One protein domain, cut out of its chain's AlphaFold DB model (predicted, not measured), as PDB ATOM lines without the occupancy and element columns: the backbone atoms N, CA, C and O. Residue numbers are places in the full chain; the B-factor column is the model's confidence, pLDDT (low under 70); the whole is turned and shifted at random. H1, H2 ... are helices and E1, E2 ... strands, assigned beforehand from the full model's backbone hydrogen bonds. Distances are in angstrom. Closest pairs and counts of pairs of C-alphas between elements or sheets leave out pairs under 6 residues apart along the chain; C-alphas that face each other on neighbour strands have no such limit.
ATOM      1  N   TYR A 229     211.040 -41.190  11.671       94.94
ATOM      2  CA  TYR A 229     210.138 -40.903  10.565       94.94
ATOM      3  C   TYR A 229     209.824 -39.413  10.537       94.94
ATOM      4  O   TYR A 229     209.511 -38.824  11.568       94.94
ATOM      5  N   VAL A 230     209.858 -38.824   9.347       93.69
ATOM      6  CA  VAL A 230     209.411 -37.456   9.094       93.69
ATOM      7  C   VAL A 230     208.124 -37.523   8.290       93.69
ATOM      8  O   VAL A 230     208.119 -37.963   7.139       93.69
ATOM      9  N   GLY A 231     207.021 -37.115   8.914       93.06
ATOM     10  CA  GLY A 231     205.750 -36.918   8.232       93.06
ATOM     11  C   GLY A 231     205.728 -35.543   7.573       93.06
ATOM     12  O   GLY A 231     205.823 -34.531   8.256       93.06
ATOM     13  N   PHE A 232     205.596 -35.501   6.252       89.81
ATOM     14  CA  PHE A 232     205.425 -34.267   5.496       89.81
ATOM     15  C   PHE A 232     204.025 -34.244   4.889       89.81
ATOM     16  O   PHE A 232     203.709 -35.035   3.997       89.81
ATOM     17  N   HIS A 233     203.170 -33.356   5.394       86.69
ATOM     18  CA  HIS A 233     201.806 -33.210   4.902       86.69
ATOM     19  C   HIS A 233     201.743 -32.115   3.833       86.69
ATOM     20  O   HIS A 233     201.822 -30.927   4.137       86.69
ATOM     21  N   ASP A 234     201.596 -32.524   2.573       80.25
ATOM     22  CA  ASP A 234     201.271 -31.620   1.468       80.25
ATOM     23  C   ASP A 234     199.795 -31.808   1.066       80.25
ATOM     24  O   ASP A 234     198.912 -31.702   1.915       80.25
ATOM     25  N   LYS A 235     199.512 -32.164  -0.193       81.06
ATOM     26  CA  LYS A 235     198.203 -32.665  -0.639       81.06
ATOM     27  C   LYS A 235     197.875 -34.031  -0.043       81.06
ATOM     28  O   LYS A 235     196.719 -34.358   0.210       81.06
ATOM     29  N   GLN A 236     198.909 -34.853   0.108       84.44
ATOM     30  CA  GLN A 236     198.851 -36.172   0.715       84.44
ATOM     31  C   GLN A 236     199.984 -36.280   1.739       84.44
ATOM     32  O   GLN A 236     201.066 -35.731   1.500       84.44
ATOM     33  N   PRO A 237     199.759 -36.968   2.868       87.94
ATOM     34  CA  PRO A 237     200.814 -37.231   3.830       87.94
ATOM     35  C   PRO A 237     201.850 -38.178   3.218       87.94
ATOM     36  O   PRO A 237     201.522 -39.287   2.791       87.94
ATOM     37  N   VAL A 238     203.108 -37.746   3.197       87.62
ATOM     38  CA  VAL A 238     204.256 -38.563   2.794       87.62
ATOM     39  C   VAL A 238     205.117 -38.819   4.023       87.62
ATOM     40  O   VAL A 238     205.450 -37.892   4.756       87.62
ATOM     41  N   VAL A 239     205.475 -40.081   4.259       92.12
ATOM     42  CA  VAL A 239     206.304 -40.482   5.401       92.12
ATOM     43  C   VAL A 239     207.696 -40.853   4.905       92.12
ATOM     44  O   VAL A 239     207.853 -41.778   4.108       92.12
ATOM     45  N   PHE A 240     208.708 -40.146   5.400       90.19
ATOM     46  CA  PHE A 240     210.113 -40.396   5.102       90.19
ATOM     47  C   PHE A 240     210.766 -41.109   6.277       90.19
ATOM     48  O   PHE A 240     210.805 -40.571   7.377       90.19
ATOM     49  N   TYR A 241     211.302 -42.303   6.050       93.25
ATOM     50  CA  TYR A 241     212.203 -42.931   7.011       93.25
ATOM     51  C   TYR A 241     213.616 -42.377   6.832       93.25
ATOM     52  O   TYR A 241     214.091 -42.247   5.703       93.25
ATOM     53  N   THR A 242     214.306 -42.099   7.932       91.06
ATOM     54  CA  THR A 242     215.713 -41.698   7.914       91.06
ATOM     55  C   THR A 242     216.482 -42.340   9.057       91.06
ATOM     56  O   THR A 242     215.917 -42.624  10.108       91.06
ATOM     57  N   ASN A 243     217.780 -42.550   8.840       92.38
ATOM     58  CA  ASN A 243     218.757 -42.923   9.869       92.38
ATOM     59  C   ASN A 243     219.669 -41.750  10.260       92.38
ATOM     60  O   ASN A 243     220.637 -41.958  10.992       92.38
ATOM     61  N   ASP A 244     219.386 -40.563   9.726       92.88
ATOM     62  CA  ASP A 244     220.267 -39.399   9.724       92.88
ATOM     63  C   ASP A 244     219.589 -38.175  10.356       92.88
ATOM     64  O   ASP A 244     219.696 -37.057   9.860       92.88
ATOM     65  N   LEU A 245     218.824 -38.372  11.435       94.50
ATOM     66  CA  LEU A 245     218.392 -37.240  12.260       94.50
ATOM     67  C   LEU A 245     219.605 -36.611  12.959       94.50
ATOM     68  O   LEU A 245     220.537 -37.313  13.352       94.50
ATOM     69  N   ALA A 246     219.589 -35.297  13.171       94.62
ATOM     70  CA  ALA A 246     220.655 -34.609  13.902       94.62
ATOM     71  C   ALA A 246     220.744 -35.083  15.370       94.62
ATOM     72  O   ALA A 246     221.837 -35.242  15.921       94.62
ATOM     73  N   SER A 247     219.589 -35.372  15.978       95.62
ATOM     74  CA  SER A 247     219.430 -35.830  17.362       95.62
ATOM     75  C   SER A 247     218.220 -36.760  17.512       95.62
ATOM     76  O   SER A 247     217.360 -36.828  16.634       95.62
ATOM     77  N   THR A 248     218.157 -37.495  18.623       94.19
ATOM     78  CA  THR A 248     216.985 -38.305  18.987       94.19
ATOM     79  C   THR A 248     215.891 -37.388  19.550       94.19
ATOM     80  O   THR A 248     216.187 -36.656  20.493       94.19
ATOM     81  N   PRO A 249     214.657 -37.420  19.020       94.69
ATOM     82  CA  PRO A 249     213.548 -36.631  19.556       94.69
ATOM     83  C   PRO A 249     213.228 -36.986  21.014       94.69
ATOM     84  O   PRO A 249     213.203 -38.164  21.376       94.69
ATOM     85  N   SER A 250     212.916 -35.980  21.828       96.06
ATOM     86  CA  SER A 250     212.494 -36.125  23.227       96.06
ATOM     87  C   SER A 250     211.138 -36.826  23.371       96.06
ATOM     88  O   SER A 250     210.880 -37.494  24.375       96.06
ATOM     89  N   ALA A 251     210.282 -36.720  22.349       95.25
ATOM     90  CA  ALA A 251     208.965 -37.341  22.291       95.25
ATOM     91  C   ALA A 251     208.776 -38.181  21.022       95.25
ATOM     92  O   ALA A 251     209.410 -37.969  19.991       95.25
ATOM     93  N   ARG A 252     207.835 -39.132  21.081       91.81
ATOM     94  CA  ARG A 252     207.530 -40.047  19.966       91.81
ATOM     95  C   ARG A 252     207.002 -39.328  18.720       91.81
ATOM     96  O   ARG A 252     207.205 -39.808  17.610       91.81
ATOM     97  N   VAL A 253     206.283 -38.227  18.922       94.06
ATOM     98  CA  VAL A 253     205.728 -37.373  17.871       94.06
ATOM     99  C   VAL A 253     205.965 -35.936  18.305       94.06
ATOM    100  O   VAL A 253     205.598 -35.565  19.417       94.06
ATOM    101  N   LEU A 254     206.589 -35.150  17.434       94.62
ATOM    102  CA  LEU A 254     206.769 -33.716  17.612       94.62
ATOM    103  C   LEU A 254     206.036 -32.985  16.489       94.62
ATOM    104  O   LEU A 254     205.968 -33.486  15.364       94.62
ATOM    105  N   ASP A 255     205.491 -31.813  16.806       95.25
ATOM    106  CA  ASP A 255     204.888 -30.930  15.810       95.25
ATOM    107  C   ASP A 255     205.962 -30.301  14.906       95.25
ATOM    108  O   ASP A 255     207.099 -30.089  15.334       95.25
ATOM    109  N   GLY A 256     205.614 -30.003  13.653       90.88
ATOM    110  CA  GLY A 256     206.542 -29.430  12.676       90.88
ATOM    111  C   GLY A 256     207.009 -28.007  13.005       90.88
ATOM    112  O   GLY A 256     208.063 -27.599  12.517       90.88
ATOM    113  N   GLU A 257     206.267 -27.266  13.831       94.69
ATOM    114  CA  GLU A 257     206.640 -25.926  14.304       94.69
ATOM    115  C   GLU A 257     207.563 -25.970  15.533       94.69
ATOM    116  O   GLU A 257     208.147 -24.955  15.917       94.69
ATOM    117  N   ASN A 258     207.744 -27.146  16.145       97.38
ATOM    118  CA  ASN A 258     208.620 -27.308  17.298       97.38
ATOM    119  C   ASN A 258     210.095 -27.117  16.890       97.38
ATOM    120  O   ASN A 258     210.600 -27.777  15.978       97.38
ATOM    121  N   SER A 259     210.812 -26.243  17.604       97.44
ATOM    122  CA  SER A 259     212.233 -25.959  17.364       97.44
ATOM    123  C   SER A 259     213.118 -27.205  17.472       97.44
ATOM    124  O   SER A 259     214.080 -27.344  16.713       97.44
ATOM    125  N   GLU A 260     212.765 -28.144  18.350       97.44
ATOM    126  CA  GLU A 260     213.429 -29.438  18.478       97.44
ATOM    127  C   GLU A 260     213.221 -30.298  17.228       97.44
ATOM    128  O   GLU A 260     214.185 -30.855  16.707       97.44
ATOM    129  N   ALA A 261     211.993 -30.377  16.703       96.00
ATOM    130  CA  ALA A 261     211.693 -31.144  15.492       96.00
ATOM    131  C   ALA A 261     212.447 -30.585  14.279       96.00
ATOM    132  O   ALA A 261     213.037 -31.342  13.501       96.00
ATOM    133  N   ILE A 262     212.480 -29.254  14.162       97.00
ATOM    134  CA  ILE A 262     213.239 -28.538  13.138       97.00
ATOM    135  C   ILE A 262     214.731 -28.859  13.266       97.00
ATOM    136  O   ILE A 262     215.358 -29.237  12.277       97.00
ATOM    137  N   SER A 263     215.298 -28.768  14.472       96.62
ATOM    138  CA  SER A 263     216.709 -29.087  14.725       96.62
ATOM    139  C   SER A 263     217.033 -30.554  14.410       96.62
ATOM    140  O   SER A 263     217.992 -30.819  13.684       96.62
ATOM    141  N   CYS A 264     216.182 -31.497  14.836       96.38
ATOM    142  CA  CYS A 264     216.321 -32.929  14.553       96.38
ATOM    143  C   CYS A 264     216.367 -33.231  13.046       96.38
ATOM    144  O   CYS A 264     217.022 -34.188  12.639       96.38
ATOM    145  N   CYS A 265     215.706 -32.422  12.212       95.75
ATOM    146  CA  CYS A 265     215.665 -32.586  10.756       95.75
ATOM    147  C   CYS A 265     216.740 -31.787   9.990       95.75
ATOM    148  O   CYS A 265     216.601 -31.607   8.776       95.75
ATOM    149  N   HIS A 266     217.789 -31.308  10.675       95.44
ATOM    150  CA  HIS A 266     218.834 -30.416  10.135       95.44
ATOM    151  C   HIS A 266     218.311 -29.049   9.672       95.44
ATOM    152  O   HIS A 266     218.858 -28.422   8.765       95.44
ATOM    153  N   GLY A 267     217.239 -28.573  10.301       96.62
ATOM    154  CA  GLY A 267     216.609 -27.302   9.986       96.62
ATOM    155  C   GLY A 267     215.543 -27.392   8.895       96.62
ATOM    156  O   GLY A 267     215.083 -28.464   8.488       96.62
ATOM    157  N   LEU A 268     215.142 -26.216   8.417       95.81
ATOM    158  CA  LEU A 268     214.195 -26.054   7.322       95.81
ATOM    159  C   LEU A 268     214.905 -25.494   6.088       95.81
ATOM    160  O   LEU A 268     215.761 -24.618   6.192       95.81
ATOM    161  N   TYR A 269     214.504 -25.964   4.914       95.56
ATOM    162  CA  TYR A 269     215.021 -25.527   3.628       95.56
ATOM    163  C   TYR A 269     213.883 -25.017   2.729       95.56
ATOM    164  O   TYR A 269     212.836 -25.670   2.636       95.56
ATOM    165  N   PRO A 270     214.059 -23.871   2.046       94.88
ATOM    166  CA  PRO A 270     213.049 -23.333   1.147       94.88
ATOM    167  C   PRO A 270     212.986 -24.143  -0.156       94.88
ATOM    168  O   PRO A 270     213.901 -24.108  -0.978       94.88
ATOM    169  N   ILE A 271     211.872 -24.829  -0.398       90.56
ATOM    170  CA  ILE A 271     211.587 -25.507  -1.670       90.56
ATOM    171  C   ILE A 271     210.636 -24.636  -2.496       90.56
ATOM    172  O   ILE A 271     209.692 -24.060  -1.960       90.56
ATOM    173  N   ARG A 272     210.852 -24.560  -3.816       89.88
ATOM    174  CA  ARG A 272     209.924 -23.927  -4.771       89.88
ATOM    175  C   ARG A 272     209.164 -24.996  -5.558       89.88
ATOM    176  O   ARG A 272     209.786 -25.764  -6.285       89.88
ATOM    177  N   ARG A 273     207.832 -25.018  -5.471       82.38
ATOM    178  CA  ARG A 273     206.952 -25.977  -6.183       82.38
ATOM    179  C   ARG A 273     205.754 -25.281  -6.821       82.38
ATOM    180  O   ARG A 273     205.370 -24.178  -6.426       82.38
ATOM    181  N   TRP A 274     205.172 -25.938  -7.815       80.31
ATOM    182  CA  TRP A 274     203.915 -25.522  -8.431       80.31
ATOM    183  C   TRP A 274     202.755 -25.819  -7.476       80.31
ATOM    184  O   TRP A 274     202.650 -26.929  -6.962       80.31
ATOM    185  N   THR A 275     201.901 -24.834  -7.207       79.56
ATOM    186  CA  THR A 275     200.706 -25.020  -6.367       79.56
ATOM    187  C   THR A 275     199.480 -25.325  -7.223       79.56
ATOM    188  O   THR A 275     199.362 -24.808  -8.332       79.56
ATOM    189  N   GLU A 276     198.562 -26.125  -6.676       63.91
ATOM    190  CA  GLU A 276     197.586 -26.982  -7.376       63.91
ATOM    191  C   GLU A 276     196.710 -26.352  -8.468       63.91
ATOM    192  O   GLU A 276     196.184 -27.089  -9.292       63.91
ATOM    193  N   ASN A 277     196.591 -25.024  -8.548       59.62
ATOM    194  CA  ASN A 277     195.633 -24.375  -9.448       59.62
ATOM    195  C   ASN A 277     196.241 -23.347 -10.414       59.62
ATOM    196  O   ASN A 277     195.509 -22.762 -11.210       59.62
ATOM    197  N   ARG A 278     197.554 -23.075 -10.366       53.28
ATOM    198  CA  ARG A 278     198.186 -22.099 -11.274       53.28
ATOM    199  C   ARG A 278     199.546 -22.601 -11.747       53.28
ATOM    200  O   ARG A 278     200.539 -22.493 -11.037       53.28
ATOM    201  N   VAL A 279     199.585 -23.064 -12.998       62.53
ATOM    202  CA  VAL A 279     200.790 -23.524 -13.724       62.53
ATOM    203  C   VAL A 279     201.828 -22.401 -13.925       62.53
ATOM    204  O   VAL A 279     202.912 -22.650 -14.429       62.53
ATOM    205  N   LEU A 280     201.529 -21.160 -13.523       71.62
ATOM    206  CA  LEU A 280     202.369 -19.990 -13.800       71.62
ATOM    207  C   LEU A 280     203.151 -19.448 -12.595       71.62
ATOM    208  O   LEU A 280     204.094 -18.692 -12.803       71.62
ATOM    209  N   TYR A 281     202.850 -19.861 -11.355       77.12
ATOM    210  CA  TYR A 281     203.569 -19.362 -10.173       77.12
ATOM    211  C   TYR A 281     204.112 -20.493  -9.298       77.12
ATOM    212  O   TYR A 281     203.395 -21.424  -8.927       77.12
ATOM    213  N   ARG A 282     205.395 -20.385  -8.935       85.00
ATOM    214  CA  ARG A 282     206.027 -21.238  -7.922       85.00
ATOM    215  C   ARG A 282     205.934 -20.537  -6.571       85.00
ATOM    216  O   ARG A 282     206.414 -19.414  -6.443       85.00
ATOM    217  N   LYS A 283     205.347 -21.195  -5.572       88.69
ATOM    218  CA  LYS A 283     205.381 -20.719  -4.181       88.69
ATOM    219  C   LYS A 283     206.600 -21.326  -3.486       88.69
ATOM    220  O   LYS A 283     207.020 -22.428  -3.839       88.69
ATOM    221  N   THR A 284     207.180 -20.594  -2.541       91.62
ATOM    222  CA  THR A 284     208.234 -21.108  -1.661       91.62
ATOM    223  C   THR A 284     207.590 -21.634  -0.379       91.62
ATOM    224  O   THR A 284     206.761 -20.941   0.210       91.62
ATOM    225  N   PHE A 285     207.958 -22.837   0.053       90.69
ATOM    226  CA  PHE A 285     207.560 -23.432   1.338       90.69
ATOM    227  C   PHE A 285     208.803 -23.910   2.067       90.69
ATOM    228  O   PHE A 285     209.757 -24.375   1.443       90.69
ATOM    229  N   MET A 286     208.761 -23.816   3.389       94.06
ATOM    230  CA  MET A 286     209.789 -24.367   4.255       94.06
ATOM    231  C   MET A 286     209.492 -25.849   4.466       94.06
ATOM    232  O   MET A 286     208.407 -26.209   4.912       94.06
ATOM    233  N   ALA A 287     210.437 -26.707   4.100       93.75
ATOM    234  CA  ALA A 287     210.352 -28.145   4.317       93.75
ATOM    235  C   ALA A 287     211.545 -28.607   5.161       93.75
ATOM    236  O   ALA A 287     212.592 -27.961   5.104       93.75
ATOM    237  N   PRO A 288     211.438 -29.720   5.904       95.31
ATOM    238  CA  PRO A 288     212.586 -30.311   6.585       95.31
ATOM    239  C   PRO A 288     213.767 -30.492   5.619       95.31
ATOM    240  O   PRO A 288     213.574 -30.981   4.501       95.31
ATOM    241  N   ALA A 289     214.977 -30.097   6.020       92.69
ATOM    242  CA  ALA A 289     216.135 -30.043   5.121       92.69
ATOM    243  C   ALA A 289     216.419 -31.392   4.439       92.69
ATOM    244  O   ALA A 289     216.680 -31.447   3.239       92.69
ATOM    245  N   MET A 290     216.252 -32.496   5.165       89.69
ATOM    246  CA  MET A 290     216.348 -33.851   4.615       89.69
ATOM    247  C   MET A 290     215.306 -34.168   3.525       89.69
ATOM    248  O   MET A 290     215.630 -34.821   2.534       89.69
ATOM    249  N   VAL A 291     214.067 -33.675   3.652       90.00
ATOM    250  CA  VAL A 291     213.017 -33.839   2.628       90.00
ATOM    251  C   VAL A 291     213.355 -33.006   1.392       90.00
ATOM    252  O   VAL A 291     213.150 -33.456   0.260       90.00
ATOM    253  N   ALA A 292     213.922 -31.814   1.592       90.00
ATOM    254  CA  ALA A 292     214.428 -30.990   0.502       90.00
ATOM    255  C   ALA A 292     215.596 -31.661  -0.226       90.00
ATOM    256  O   ALA A 292     215.560 -31.761  -1.451       90.00
ATOM    257  N   ALA A 293     216.579 -32.185   0.508       87.31
ATOM    258  CA  ALA A 293     217.712 -32.913  -0.053       87.31
ATOM    259  C   ALA A 293     217.252 -34.135  -0.859       87.31
ATOM    260  O   ALA A 293     217.663 -34.306  -2.007       87.31
ATOM    261  N   TYR A 294     216.327 -34.929  -0.306       86.81
ATOM    262  CA  TYR A 294     215.706 -36.045  -1.016       86.81
ATOM    263  C   TYR A 294     215.022 -35.585  -2.305       86.81
ATOM    264  O   TYR A 294     215.265 -36.147  -3.368       86.81
ATOM    265  N   SER A 295     214.206 -34.531  -2.237       85.12
ATOM    266  CA  SER A 295     213.485 -34.010  -3.404       85.12
ATOM    267  C   SER A 295     214.440 -33.504  -4.487       85.12
ATOM    268  O   SER A 295     214.227 -33.764  -5.667       85.12
ATOM    269  N   ILE A 296     215.518 -32.811  -4.106       80.31
ATOM    270  CA  ILE A 296     216.544 -32.329  -5.039       80.31
ATOM    271  C   ILE A 296     217.260 -33.511  -5.705       80.31
ATOM    272  O   ILE A 296     217.409 -33.522  -6.926       80.31
ATOM    273  N   ALA A 297     217.668 -34.514  -4.927       79.44
ATOM    274  CA  ALA A 297     218.412 -35.663  -5.433       79.44
ATOM    275  C   ALA A 297     217.555 -36.589  -6.312       79.44
ATOM    276  O   ALA A 297     217.997 -37.004  -7.384       79.44
ATOM    277  N   MET A 298     216.319 -36.883  -5.897       79.62
ATOM    278  CA  MET A 298     215.415 -37.781  -6.628       79.62
ATOM    279  C   MET A 298     215.006 -37.216  -7.983       79.62
ATOM    280  O   MET A 298     214.924 -37.958  -8.960       79.62
ATOM    281  N   ASN A 299     214.854 -35.895  -8.073       79.25
ATOM    282  CA  ASN A 299     214.571 -35.234  -9.340       79.25
ATOM    283  C   ASN A 299     215.737 -35.331 -10.334       79.25
ATOM    284  O   ASN A 299     215.534 -35.044 -11.508       79.25
ATOM    285  N   GLY A 300     216.947 -35.729  -9.918       80.12
ATOM    286  CA  GLY A 300     218.107 -35.815 -10.807       80.12
ATOM    287  C   GLY A 300     217.886 -36.772 -11.982       80.12
ATOM    288  O   GLY A 300     218.140 -36.405 -13.130       80.12
ATOM    289  N   VAL A 301     217.356 -37.971 -11.715       80.62
ATOM    290  CA  VAL A 301     217.088 -38.977 -12.759       80.62
ATOM    291  C   VAL A 301     215.974 -38.507 -13.690       80.62
ATOM    292  O   VAL A 301     216.139 -38.561 -14.908       80.62
ATOM    293  N   ASP A 302     214.887 -37.976 -13.132       85.00
ATOM    294  CA  ASP A 302     213.763 -37.452 -13.912       85.00
ATOM    295  C   ASP A 302     214.172 -36.238 -14.756       85.00
ATOM    296  O   ASP A 302     213.743 -36.111 -15.900       85.00
ATOM    297  N   CYS A 303     215.053 -35.370 -14.247       84.19
ATOM    298  CA  CYS A 303     215.622 -34.264 -15.019       84.19
ATOM    299  C   CYS A 303     216.422 -34.782 -16.217       84.19
ATOM    300  O   CYS A 303     216.249 -34.283 -17.331       84.19
ATOM    301  N   VAL A 304     217.278 -35.789 -16.014       85.81
ATOM    302  CA  VAL A 304     218.046 -36.410 -17.104       85.81
ATOM    303  C   VAL A 304     217.105 -37.053 -18.122       85.81
ATOM    304  O   VAL A 304     217.288 -36.867 -19.328       85.81
ATOM    305  N   ASP A 305     216.069 -37.758 -17.664       87.12
ATOM    306  CA  ASP A 305     215.100 -38.386 -18.558       87.12
ATOM    307  C   ASP A 305     214.257 -37.354 -19.319       87.12
ATOM    308  O   ASP A 305     213.992 -37.522 -20.509       87.12
ATOM    309  N   HIS A 306     213.917 -36.230 -18.687       86.88
ATOM    310  CA  HIS A 306     213.233 -35.112 -19.326       86.88
ATOM    311  C   HIS A 306     214.096 -34.456 -20.414       86.88
ATOM    312  O   HIS A 306     213.639 -34.277 -21.546       86.88
ATOM    313  N   VAL A 307     215.364 -34.145 -20.117       86.19
ATOM    314  CA  VAL A 307     216.318 -33.605 -21.107       86.19
ATOM    315  C   VAL A 307     216.488 -34.573 -22.281       86.19
ATOM    316  O   VAL A 307     216.520 -34.159 -23.441       86.19
ATOM    317  N   ARG A 308     216.523 -35.878 -22.004       89.94
ATOM    318  CA  ARG A 308     216.559 -36.917 -23.037       89.94
ATOM    319  C   ARG A 308     215.282 -36.934 -23.883       89.94
ATOM    320  O   ARG A 308     215.365 -37.030 -25.105       89.94
TER     321      ARG A 308
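What this domain is: This is residues 229 to 308 of the 494 residues of an uncharacterized protein of Phytophthora megakarya (UniProt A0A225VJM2). Two separate strand hairpins, E1 with E2 and E3 with E4, lie near the beginning of one long helix, H2, whose residues 297 to 308 stick out as an arm at one end. Short H1 and the long loop 243 to 258 lie at the other end. The printed part has 80 residues, with two named helices and four named strands in the order E1 E2 H1 E3 E4 H2, both two-stranded sheets antiparallel, class mixed. It is only just loose, close to compact, with a radius of gyration of the C-alphas of 14.3 A, and elongated, spanning 45 by 26 by 19 A.

How they stand to each other: Start at E1, residues 229 to 233, which forms a hairpin with E2, residues 237 to 242; N 230 and O 240 are 2.8 A apart. After H1, residues 259 to 264, find the hairpin of E3, residues 268 to 274, and E4, residues 282 to 288, where N 271 and O 285 are 2.8 A apart. The closest C-alphas of H1 and E3 are those of Ile 262 and Leu 268, 6.4 A. H2, residues 289 to 308, comes closest to E3 at the C-alphas of Tyr 269 and Ala 289, 4.9 A, and to E2 at Phe 240 and Val 291, 7.6 A between C-alphas. E1 and E3 are apart. Each O i to N i+4 pair is within hydrogen-bond range in H1, and 13 of 16 in H2.

Where its parts are: Find C-alpha 229 at (210.138, -40.903, 10.565), where E1 begins its 12.7 A; E2 spans 16.1 A, H1 8.6 A, E3 18.8 A and E4 18.3 A. H2 runs 29.0 A to C-alpha 308 at (216.559, -36.917, -23.037), with a kink of 29 degrees near residue 301.

The domain as a whole: The C-alphas of Ser 250 and Arg 308, the two farthest apart, are 46.4 A apart. The printed part has no cut, and the link from E2 to H1 is long. Look for pLDDT under 70 at residues 276 to 279.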